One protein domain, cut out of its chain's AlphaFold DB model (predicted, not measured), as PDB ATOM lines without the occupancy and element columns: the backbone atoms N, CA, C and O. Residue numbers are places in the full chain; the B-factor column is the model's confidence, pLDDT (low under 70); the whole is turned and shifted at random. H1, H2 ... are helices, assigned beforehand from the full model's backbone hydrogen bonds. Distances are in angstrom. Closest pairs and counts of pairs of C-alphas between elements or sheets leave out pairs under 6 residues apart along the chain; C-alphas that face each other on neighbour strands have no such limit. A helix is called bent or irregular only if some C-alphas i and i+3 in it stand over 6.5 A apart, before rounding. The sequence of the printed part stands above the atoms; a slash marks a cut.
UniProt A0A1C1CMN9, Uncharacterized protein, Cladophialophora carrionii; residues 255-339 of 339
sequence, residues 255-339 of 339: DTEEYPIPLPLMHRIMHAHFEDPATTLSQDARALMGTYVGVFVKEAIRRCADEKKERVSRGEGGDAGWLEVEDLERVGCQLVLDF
ATOM      1  N   ASP A 255     240.072 226.896 395.128       53.22
ATOM      2  CA  ASP A 255     241.475 227.118 394.717       53.22
ATOM      3  C   ASP A 255     241.866 226.491 393.362       53.22
ATOM      4  O   ASP A 255     242.965 226.737 392.875       53.22
ATOM      5  N   THR A 256     241.015 225.659 392.750       53.82
ATOM      6  CA  THR A 256     241.430 224.826 391.598       53.82
ATOM      7  C   THR A 256     241.407 225.561 390.257       53.82
ATOM      8  O   THR A 256     242.156 225.199 389.359       53.82
ATOM      9  N   GLU A 257     240.564 226.584 390.106       58.83
ATOM     10  CA  GLU A 257     240.488 227.358 388.853       58.83
ATOM     11  C   GLU A 257     241.509 228.505 388.821       58.83
ATOM     12  O   GLU A 257     241.976 228.893 387.755       58.83
ATOM     13  N   GLU A 258     241.874 229.049 389.986       68.88
ATOM     14  CA  GLU A 258     242.803 230.183 390.081       68.88
ATOM     15  C   GLU A 258     244.270 229.725 390.080       68.88
ATOM     16  O   GLU A 258     245.137 230.411 389.539       68.88
ATOM     17  N   TYR A 259     244.549 228.530 390.616       69.89
ATOM     18  CA  TYR A 259     245.900 227.984 390.704       69.89
ATOM     19  C   TYR A 259     245.946 226.569 390.116       69.89
ATOM     20  O   TYR A 259     245.298 225.666 390.646       69.89
ATOM     21  N   PRO A 260     246.772 226.313 389.079       80.50
ATOM     22  CA  PRO A 260     246.862 224.983 388.468       80.50
ATOM     23  C   PRO A 260     247.396 223.914 389.439       80.50
ATOM     24  O   PRO A 260     247.269 222.719 389.185       80.50
ATOM     25  N   ILE A 261     248.008 224.333 390.553       87.19
ATOM     26  CA  ILE A 261     248.599 223.464 391.568       87.19
ATOM     27  C   ILE A 261     247.879 223.708 392.901       87.19
ATOM     28  O   ILE A 261     247.939 224.826 393.419       87.19
ATOM     29  N   PRO A 262     247.257 222.683 393.518       91.49
ATOM     30  CA  PRO A 262     246.537 222.846 394.778       91.49
ATOM     31  C   PRO A 262     247.416 223.420 395.903       91.49
ATOM     32  O   PRO A 262     248.472 222.866 396.226       91.49
ATOM     33  N   LEU A 263     246.954 224.472 396.587       91.21
ATOM     34  CA  LEU A 263     247.705 225.132 397.668       91.21
ATOM     35  C   LEU A 263     248.168 224.188 398.800       91.21
ATOM     36  O   LEU A 263     249.281 224.375 399.309       91.21
ATOM     37  N   PRO A 264     247.393 223.166 399.224       92.49
ATOM     38  CA  PRO A 264     247.873 222.194 400.206       92.49
ATOM     39  C   PRO A 264     249.078 221.381 399.718       92.49
ATOM     40  O   PRO A 264     249.931 221.019 400.529       92.49
ATOM     41  N   LEU A 265     249.166 221.101 398.413       94.85
ATOM     42  CA  LEU A 265     250.313 220.421 397.814       94.85
ATOM     43  C   LEU A 265     251.532 221.346 397.803       94.85
ATOM     44  O   LEU A 265     252.595 220.932 398.258       94.85
ATOM     45  N   MET A 266     251.352 222.608 397.400       94.72
ATOM     46  CA  MET A 266     252.431 223.601 397.401       94.72
ATOM     47  C   MET A 266     253.033 223.779 398.799       94.72
ATOM     48  O   MET A 266     254.247 223.726 398.978       94.72
ATOM     49  N   HIS A 267     252.184 223.881 399.825       94.36
ATOM     50  CA  HIS A 267     252.640 223.931 401.215       94.36
ATOM     51  C   HIS A 267     253.480 222.704 401.605       94.36
ATOM     52  O   HIS A 267     254.510 222.853 402.255       94.36
ATOM     53  N   ARG A 268     253.053 221.494 401.216       95.92
ATOM     54  CA  ARG A 268     253.771 220.249 401.537       95.92
ATOM     55  C   ARG A 268     255.127 220.163 400.841       95.92
ATOM     56  O   ARG A 268     256.075 219.747 401.493       95.92
ATOM     57  N   ILE A 269     255.207 220.545 399.564       95.83
ATOM     58  CA  ILE A 269     256.464 220.557 398.801       95.83
ATOM     59  C   ILE A 269     257.442 221.533 399.456       95.83
ATOM     60  O   ILE A 269     258.524 221.129 399.862       95.83
ATOM     61  N   MET A 270     257.031 222.786 399.666       95.70
ATOM     62  CA  MET A 270     257.908 223.809 400.246       95.70
ATOM     63  C   MET A 270     258.392 223.432 401.652       95.70
ATOM     64  O   MET A 270     259.582 223.504 401.945       95.70
ATOM     65  N   HIS A 271     257.490 222.952 402.511       95.53
ATOM     66  CA  HIS A 271     257.830 222.583 403.886       95.53
ATOM     67  C   HIS A 271     258.716 221.326 403.980       95.53
ATOM     68  O   HIS A 271     259.359 221.113 405.007       95.53
ATOM     69  N   ALA A 272     258.772 220.491 402.937       96.52
ATOM     70  CA  ALA A 272     259.703 219.364 402.873       96.52
ATOM     71  C   ALA A 272     261.155 219.805 402.610       96.52
ATOM     72  O   ALA A 272     262.075 219.058 402.935       96.52
ATOM     73  N   HIS A 273     261.356 221.003 402.049       95.84
ATOM     74  CA  HIS A 273     262.670 221.538 401.676       95.84
ATOM     75  C   HIS A 273     263.167 222.671 402.591       95.84
ATOM     76  O   HIS A 273     264.271 223.170 402.391       95.84
ATOM     77  N   PHE A 274     262.396 223.080 403.604       96.99
ATOM     78  CA  PHE A 274     262.864 224.041 404.604       96.99
ATOM     79  C   PHE A 274     263.835 223.394 405.597       96.99
ATOM     80  O   PHE A 274     263.539 222.346 406.168       96.99
ATOM     81  N   GLU A 275     264.973 224.049 405.847       97.62
ATOM     82  CA  GLU A 275     265.943 223.614 406.864       97.62
ATOM     83  C   GLU A 275     265.364 223.702 408.285       97.62
ATOM     84  O   GLU A 275     265.567 222.804 409.103       97.62
ATOM     85  N   ASP A 276     264.620 224.777 408.576       97.16
ATOM     86  CA  ASP A 276     263.947 224.971 409.861       97.16
ATOM     87  C   ASP A 276     262.470 224.539 409.770       97.16
ATOM     88  O   ASP A 276     261.689 225.188 409.061       97.16
ATOM     89  N   PRO A 277     262.037 223.504 410.522       93.37
ATOM     90  CA  PRO A 277     260.649 223.040 410.539       93.37
ATOM     91  C   PRO A 277     259.660 224.043 411.153       93.37
ATOM     92  O   PRO A 277     258.454 223.812 411.085       93.37
ATOM     93  N   ALA A 278     260.129 225.125 411.782       94.99
ATOM     94  CA  ALA A 278     259.276 226.220 412.239       94.99
ATOM     95  C   ALA A 278     258.942 227.234 411.125       94.99
ATOM     96  O   ALA A 278     258.108 228.121 411.338       94.99
ATOM     97  N   THR A 279     259.565 227.116 409.947       96.94
ATOM     98  CA  THR A 279     259.320 228.004 408.805       96.94
ATOM     99  C   THR A 279     257.914 227.792 408.256       96.94
ATOM    100  O   THR A 279     257.522 226.682 407.903       96.94
ATOM    101  N   THR A 280     257.142 228.874 408.151       94.84
ATOM    102  CA  THR A 280     255.770 228.843 407.630       94.84
ATOM    103  C   THR A 280     255.606 229.830 406.481       94.84
ATOM    104  O   THR A 280     256.252 230.876 406.448       94.84
ATOM    105  N   LEU A 281     254.729 229.497 405.533       92.88
ATOM    106  CA  LEU A 281     254.356 230.366 404.417       92.88
ATOM    107  C   LEU A 281     252.967 230.962 404.658       92.88
ATOM    108  O   LEU A 281     252.035 230.250 405.046       92.88
ATOM    109  N   SER A 282     252.808 232.257 404.370       95.69
ATOM    110  CA  SER A 282     251.486 232.889 404.327       95.69
ATOM    111  C   SER A 282     250.618 232.266 403.223       95.69
ATOM    112  O   SER A 282     251.096 231.527 402.360       95.69
ATOM    113  N   GLN A 283     249.306 232.509 403.262       92.60
ATOM    114  CA  GLN A 283     248.407 232.039 402.205       92.60
ATOM    115  C   GLN A 283     248.771 232.657 400.848       92.60
ATOM    116  O   GLN A 283     248.964 231.911 399.894       92.60
ATOM    117  N   ASP A 284     248.982 233.972 400.802       94.28
ATOM    118  CA  ASP A 284     249.355 234.695 399.580       94.28
ATOM    119  C   ASP A 284     250.693 234.209 399.009       94.28
ATOM    120  O   ASP A 284     250.833 234.036 397.803       94.28
ATOM    121  N   ALA A 285     251.672 233.900 399.871       94.99
ATOM    122  CA  ALA A 285     252.945 233.340 399.423       94.99
ATOM    123  C   ALA A 285     252.769 231.946 398.802       94.99
ATOM    124  O   ALA A 285     253.421 231.626 397.814       94.99
ATOM    125  N   ARG A 286     251.868 231.111 399.340       93.62
ATOM    126  CA  ARG A 286     251.556 229.799 398.744       93.62
ATOM    127  C   ARG A 286     250.857 229.930 397.396       93.62
ATOM    128  O   ARG A 286     251.194 229.175 396.490       93.62
ATOM    129  N   ALA A 287     249.926 230.872 397.275       92.88
ATOM    130  CA  ALA A 287     249.280 231.213 396.012       92.88
ATOM    131  C   ALA A 287     250.316 231.667 394.968       92.88
ATOM    132  O   ALA A 287     250.385 231.100 393.879       92.88
ATOM    133  N   LEU A 288     251.210 232.592 395.341       94.38
ATOM    134  CA  LEU A 288     252.295 233.064 394.478       94.38
ATOM    135  C   LEU A 288     253.219 231.919 394.038       94.38
ATOM    136  O   LEU A 288     253.489 231.784 392.848       94.38
ATOM    137  N   MET A 289     253.643 231.042 394.952       94.48
ATOM    138  CA  MET A 289     254.436 229.860 394.585       94.48
ATOM    139  C   MET A 289     253.672 228.922 393.640       94.48
ATOM    140  O   MET A 289     254.258 228.387 392.702       94.48
ATOM    141  N   GLY A 290     252.359 228.761 393.840       92.76
ATOM    142  CA  GLY A 290     251.466 228.052 392.918       92.76
ATOM    143  C   GLY A 290     251.527 228.617 391.499       92.76
ATOM    144  O   GLY A 290     251.706 227.860 390.544       92.76
ATOM    145  N   THR A 291     251.453 229.944 391.362       93.53
ATOM    146  CA  THR A 291     251.600 230.612 390.057       93.53
ATOM    147  C   THR A 291     253.004 230.470 389.483       93.53
ATOM    148  O   THR A 291     253.125 230.162 388.303       93.53
ATOM    149  N   TYR A 292     254.053 230.606 390.302       95.14
ATOM    150  CA  TYR A 292     255.448 230.486 389.875       95.14
ATOM    151  C   TYR A 292     255.732 229.120 389.250       95.14
ATOM    152  O   TYR A 292     256.194 229.033 388.115       95.14
ATOM    153  N   VAL A 293     255.371 228.041 389.952       95.65
ATOM    154  CA  VAL A 293     255.548 226.676 389.438       95.65
ATOM    155  C   VAL A 293     254.636 226.424 388.231       95.65
ATOM    156  O   VAL A 293     255.041 225.764 387.279       95.65
ATOM    157  N   GLY A 294     253.426 226.994 388.216       93.16
ATOM    158  CA  GLY A 294     252.548 226.945 387.045       93.16
ATOM    159  C   GLY A 294     253.160 227.604 385.801       93.16
ATOM    160  O   GLY A 294     253.056 227.050 384.709       93.16
ATOM    161  N   VAL A 295     253.817 228.757 385.958       95.31
ATOM    162  CA  VAL A 295     254.545 229.449 384.882       95.31
ATOM    163  C   VAL A 295     255.750 228.626 384.432       95.31
ATOM    164  O   VAL A 295     255.905 228.428 383.232       95.31
ATOM    165  N   PHE A 296     256.532 228.073 385.364       96.94
ATOM    166  CA  PHE A 296     257.663 227.191 385.055       96.94
ATOM    167  C   PHE A 296     257.255 226.004 384.168       96.94
ATOM    168  O   PHE A 296     257.869 225.760 383.133       96.94
ATOM    169  N   VAL A 297     256.173 225.299 384.522       97.01
ATOM    170  CA  VAL A 297     255.688 224.145 383.741       97.01
ATOM    171  C   VAL A 297     255.160 224.570 382.368       97.01
ATOM    172  O   VAL A 297     255.455 223.916 381.369       97.01
ATOM    173  N   LYS A 298     254.395 225.668 382.290       96.62
ATOM    174  CA  LYS A 298     253.892 226.187 381.007       96.62
ATOM    175  C   LYS A 298     255.032 226.608 380.080       96.62
ATOM    176  O   LYS A 298     254.981 226.309 378.892       96.62
ATOM    177  N   GLU A 299     256.052 227.262 380.624       97.79
ATOM    178  CA  GLU A 299     257.227 227.693 379.870       97.79
ATOM    179  C   GLU A 299     258.055 226.499 379.381       97.79
ATOM    180  O   GLU A 299     258.469 226.485 378.225       97.79
ATOM    181  N   ALA A 300     258.221 225.462 380.211       98.15
ATOM    182  CA  ALA A 300     258.868 224.215 379.808       98.15
ATOM    183  C   ALA A 300     258.171 223.583 378.592       98.15
ATOM    184  O   ALA A 300     258.817 223.300 377.587       98.15
ATOM    185  N   ILE A 301     256.840 223.433 378.650       97.62
ATOM    186  CA  ILE A 301     256.041 222.864 377.552       97.62
ATOM    187  C   ILE A 301     256.158 223.722 376.290       97.62
ATOM    188  O   ILE A 301     256.360 223.181 375.204       97.62
ATOM    189  N   ARG A 302     256.052 225.052 376.425       97.59
ATOM    190  CA  ARG A 302     256.166 225.984 375.297       97.59
ATOM    191  C   ARG A 302     257.514 225.840 374.594       97.59
ATOM    192  O   ARG A 302     257.538 225.685 373.380       97.59
ATOM    193  N   ARG A 303     258.621 225.835 375.343       97.79
ATOM    194  CA  ARG A 303     259.968 225.683 374.769       97.79
ATOM    195  C   ARG A 303     260.162 224.337 374.087       97.79
ATOM    196  O   ARG A 303     260.702 224.313 372.991       97.79
ATOM    197  N   CYS A 304     259.696 223.242 374.691       97.33
ATOM    198  CA  CYS A 304     259.746 221.926 374.051       97.33
ATOM    199  C   CYS A 304     258.958 221.910 372.734       97.33
ATOM    200  O   CYS A 304     259.433 221.371 371.740       97.33
ATOM    201  N   ALA A 305     257.766 222.513 372.714       96.07
ATOM    202  CA  ALA A 305     256.940 222.590 371.513       96.07
ATOM    203  C   ALA A 305     257.576 223.458 370.417       96.07
ATOM    204  O   ALA A 305     257.549 223.073 369.249       96.07
ATOM    205  N   ASP A 306     258.173 224.594 370.786       95.74
ATOM    206  CA  ASP A 306     258.858 225.489 369.851       95.74
ATOM    207  C   ASP A 306     260.120 224.826 369.264       95.74
ATOM    208  O   ASP A 306     260.274 224.794 368.042       95.74
ATOM    209  N   GLU A 307     260.960 224.210 370.106       94.17
ATOM    210  CA  GLU A 307     262.148 223.447 369.689       94.17
ATOM    211  C   GLU A 307     261.755 222.294 368.754       94.17
ATOM    212  O   GLU A 307     262.334 222.123 367.681       94.17
ATOM    213  N   LYS A 308     260.719 221.519 369.107       94.71
ATOM    214  CA  LYS A 308     260.221 220.431 368.257       94.71
ATOM    215  C   LYS A 308     259.721 220.942 366.911       94.71
ATOM    216  O   LYS A 308     260.034 220.353 365.878       94.71
ATOM    217  N   LYS A 309     258.955 222.033 366.906       94.41
ATOM    218  CA  LYS A 309     258.429 222.642 365.681       94.41
ATOM    219  C   LYS A 309     259.559 223.093 364.754       94.41
ATOM    220  O   LYS A 309     259.478 222.854 363.549       94.41
ATOM    221  N   GLU A 310     260.610 223.702 365.299       93.50
ATOM    222  CA  GLU A 310     261.792 224.091 364.528       93.50
ATOM    223  C   GLU A 310     262.510 222.866 363.944       93.50
ATOM    224  O   GLU A 310     262.823 222.838 362.753       93.50
ATOM    225  N   ARG A 311     262.688 221.813 364.741       93.06
ATOM    226  CA  ARG A 311     263.307 220.548 364.321       93.06
ATOM    227  C   ARG A 311     262.534 219.844 363.198       93.06
ATOM    228  O   ARG A 311     263.102 219.555 362.144       93.06
ATOM    229  N   VAL A 312     261.215 219.692 363.348       92.68
ATOM    230  CA  VAL A 312     260.329 219.143 362.302       92.68
ATOM    231  C   VAL A 312     260.403 219.980 361.020       92.68
ATOM    232  O   VAL A 312     260.450 219.421 359.927       92.68
ATOM    233  N   SER A 313     260.493 221.313 361.126       92.13
ATOM    234  CA  SER A 313     260.625 222.187 359.950       92.13
ATOM    235  C   SER A 313     261.945 222.017 359.182       92.13
ATOM    236  O   SER A 313     262.003 222.329 357.995       92.13
ATOM    237  N   ARG A 314     262.988 221.481 359.830       93.31
ATOM    238  CA  ARG A 314     264.288 221.157 359.217       93.31
ATOM    239  C   ARG A 314     264.346 219.736 358.642       93.31
ATOM    240  O   ARG A 314     265.394 219.327 358.158       93.31
ATOM    241  N   GLY A 315     263.246 218.980 358.703       90.35
ATOM    242  CA  GLY A 315     263.216 217.562 358.331       90.35
ATOM    243  C   GLY A 315     263.881 216.642 359.361       90.35
ATOM    244  O   GLY A 315     264.036 215.450 359.112       90.35
ATOM    245  N   GLU A 316     264.256 217.178 360.524       83.84
ATOM    246  CA  GLU A 316     264.912 216.449 361.605       83.84
ATOM    247  C   GLU A 316     263.958 216.342 362.793       83.84
ATOM    248  O   GLU A 316     264.050 217.093 363.752       83.84
ATOM    249  N   GLY A 317     263.007 215.421 362.769       72.65
ATOM    250  CA  GLY A 317     262.100 215.253 363.901       72.65
ATOM    251  C   GLY A 317     261.035 214.219 363.611       72.65
ATOM    252  O   GLY A 317     260.561 214.122 362.484       72.65
ATOM    253  N   GLY A 318     260.686 213.428 364.626       79.26
ATOM    254  CA  GLY A 318     259.565 212.499 364.547       79.26
ATOM    255  C   GLY A 318     258.216 213.217 364.462       79.26
ATOM    256  O   GLY A 318     258.127 214.421 364.219       79.26
ATOM    257  N   ASP A 319     257.152 212.464 364.714       83.33
ATOM    258  CA  ASP A 319     255.770 212.947 364.683       83.33
ATOM    259  C   ASP A 319     255.577 214.235 365.508       83.33
ATOM    260  O   ASP A 319     255.855 214.264 366.710       83.33
ATOM    261  N   ALA A 320     255.078 215.300 364.868       79.83
ATOM    262  CA  ALA A 320     254.816 216.605 365.477       79.83
ATOM    263  C   ALA A 320     253.731 216.572 366.576       79.83
ATOM    264  O   ALA A 320     253.587 217.547 367.311       79.83
ATOM    265  N   GLY A 321     252.975 215.474 366.701       89.61
ATOM    266  CA  GLY A 321     251.858 215.348 367.642       89.61
ATOM    267  C   GLY A 321     252.230 215.141 369.117       89.61
ATOM    268  O   GLY A 321     251.383 215.359 369.983       89.61
ATOM    269  N   TRP A 322     253.469 214.744 369.428       94.33
ATOM    270  CA  TRP A 322     253.877 214.354 370.788       94.33
ATOM    271  C   TRP A 322     255.168 215.042 371.227       94.33
ATOM    272  O   TRP A 322     256.058 215.220 370.411       94.33
ATOM    273  N   LEU A 323     255.315 215.404 372.503       95.30
ATOM    274  CA  LEU A 323     256.607 215.851 373.047       95.30
ATOM    275  C   LEU A 323     257.392 214.644 373.566       95.30
ATOM    276  O   LEU A 323     256.847 213.823 374.306       95.30
ATOM    277  N   GLU A 324     258.659 214.553 373.186       94.39
ATOM    278  CA  GLU A 324     259.573 213.477 373.558       94.39
ATOM    279  C   GLU A 324     260.531 213.938 374.673       94.39
ATOM    280  O   GLU A 324     260.621 215.125 375.003       94.39
ATOM    281  N   VAL A 325     261.252 213.006 375.299       96.50
ATOM    282  CA  VAL A 325     262.185 213.343 376.395       96.50
ATOM    283  C   VAL A 325     263.351 214.179 375.864       96.50
ATOM    284  O   VAL A 325     263.801 215.117 376.518       96.50
ATOM    285  N   GLU A 326     263.766 213.907 374.633       94.57
ATOM    286  CA  GLU A 326     264.822 214.602 373.916       94.57
ATOM    287  C   GLU A 326     264.464 216.075 373.637       94.57
ATOM    288  O   GLU A 326     265.366 216.903 373.494       94.57
ATOM    289  N   ASP A 327     263.174 216.434 373.553       95.28
ATOM    290  CA  ASP A 327     262.739 217.840 373.487       95.28
ATOM    291  C   ASP A 327     263.056 218.565 374.798       95.28
ATOM    292  O   ASP A 327     263.601 219.669 374.798       95.28
ATOM    293  N   LEU A 328     262.754 217.919 375.929       97.30
ATOM    294  CA  LEU A 328     262.986 218.474 377.260       97.30
ATOM    295  C   LEU A 328     264.480 218.596 377.577       97.30
ATOM    296  O   LEU A 328     264.901 219.591 378.163       97.30
ATOM    297  N   GLU A 329     265.288 217.617 377.174       97.02
ATOM    298  CA  GLU A 329     266.740 217.638 377.381       97.02
ATOM    299  C   GLU A 329     267.421 218.796 376.641       97.02
ATOM    300  O   GLU A 329     268.337 219.413 377.187       97.02
ATOM    301  N   ARG A 330     266.942 219.151 375.440       95.88
ATOM    302  CA  ARG A 330     267.472 220.289 374.668       95.88
ATOM    303  C   ARG A 330     267.208 221.633 375.340       95.88
ATOM    304  O   ARG A 330     268.080 222.499 375.340       95.88
ATOM    305  N   VAL A 331     266.033 221.807 375.945       97.43
ATOM    306  CA  VAL A 331     265.635 223.088 376.557       97.43
ATOM    307  C   VAL A 331     265.953 223.175 378.053       97.43
ATOM    308  O   VAL A 331     265.959 224.271 378.618       97.43
ATOM    309  N   GLY A 332     266.236 222.043 378.705       97.43
ATOM    310  CA  GLY A 332     266.340 221.923 380.159       97.43
ATOM    311  C   GLY A 332     267.407 222.821 380.789       97.43
ATOM    312  O   GLY A 332     267.135 223.469 381.797       97.43
ATOM    313  N   CYS A 333     268.595 222.925 380.182       97.93
ATOM    314  CA  CYS A 333     269.663 223.785 380.704       97.93
ATOM    315  C   CYS A 333     269.259 225.265 380.720       97.93
ATOM    316  O   CYS A 333     269.428 225.928 381.740       97.93
ATOM    317  N   GLN A 334     268.696 225.775 379.619       97.63
ATOM    318  CA  GLN A 334     268.267 227.173 379.547       97.63
ATOM    319  C   GLN A 334     267.058 227.432 380.451       97.63
ATOM    320  O   GLN A 334     266.985 228.468 381.101       97.63
ATOM    321  N   LEU A 335     266.127 226.476 380.533       98.20
ATOM    322  CA  LEU A 335     264.964 226.570 381.413       98.20
ATOM    323  C   LEU A 335     265.371 226.727 382.887       98.20
ATOM    324  O   LEU A 335     264.771 227.528 383.590       98.20
ATOM    325  N   VAL A 336     266.391 226.000 383.351       97.71
ATOM    326  CA  VAL A 336     266.881 226.098 384.739       97.71
ATOM    327  C   VAL A 336     267.672 227.384 384.997       97.71
ATOM    328  O   VAL A 336     267.741 227.812 386.136       97.71
ATOM    329  N   LEU A 337     268.277 228.008 383.980       98.24
ATOM    330  CA  LEU A 337     269.002 229.276 384.155       98.24
ATOM    331  C   LEU A 337     268.079 230.495 384.246       98.24
ATOM    332  O   LEU A 337     268.455 231.502 384.845       98.24
ATOM    333  N   ASP A 338     266.897 230.411 383.642       97.75
ATOM    334  CA  ASP A 338     265.923 231.502 383.652       97.75
ATOM    335  C   ASP A 338     265.082 231.544 384.946       97.75
ATOM    336  O   ASP A 338     264.378 232.532 385.175       97.75
ATOM    337  N   PHE A 339     265.152 230.498 385.780       96.36
ATOM    338  CA  PHE A 339     264.372 230.297 387.012       96.36
ATOM    339  C   PHE A 339     265.263 230.040 388.236       96.36
ATOM    340  O   PHE A 339     264.762 230.249 389.367       96.36
TER     341      PHE A 339
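What this domain is: This is residues 255 to 339 of the 339 residues of an uncharacterized protein of Cladophialophora carrionii (UniProt A0A1C1CMN9). One long helix, H2, makes the longest axis of a loose, elongated model, and two shorter helices pack on separate parts of it. H1 stands crosswise near the first end of H2, and H3 packs slantwise on a part of H2 farther along, residues 299 to 308. The printed part has 85 residues with three named helices, in the order H1, H2, H3, and no named strand; the class is all helix. The whole is loose, with a radius of gyration of the C-alphas of 16.8 A, and the C-alphas span 54 by 29 by 17 A.

Where its parts are: Residues 255 to 262 come before H1, residues 263 to 273, which begins at C-alpha 263 (247.705, 225.132, 397.668). H2, residues 283 to 313, measures 45.1 A from its first C-alpha (248.407, 232.039, 402.205) to its last. H3, residues 325 to 337, measures 19.0 A and ends at C-alpha 337 (269.002, 229.276, 384.155). H3 is irregular: C-alphas 330 and 333 are 7.3 A apart.

How they stand to each other: H1 touches H2 with residues 286 to 290 of H2 alone; the closest C-alphas, of Leu 263 and Arg 286, are 6.1 A apart. Their lines are about perpendicular, at 88 degrees. H2 touches H3 with residues 299 to 308 of H2 alone; the closest C-alphas, of Cys 304 and Asp 327, are 5.1 A apart. Those two helices run opposite ways at a steep tilt of 50 degrees. H1 and H3 are apart. In H2 every O i to N i+4 pair is within hydrogen-bond range; in H1 6 of 7 are, and in H3 7 of 9.

The domain as a whole: The C-alphas of Ala 278 and Gly 315, the two farthest apart, are 54.7 A apart. The printed part has no cut. The link from H1 to H2 is short and that from H2 to H3, 11 residues, is long. Residues 272 to 278, of which 272 and 273 belong to H1, stand free. The mean pLDDT of the printed part is 92.1, and residues 255 to 259 are under 70.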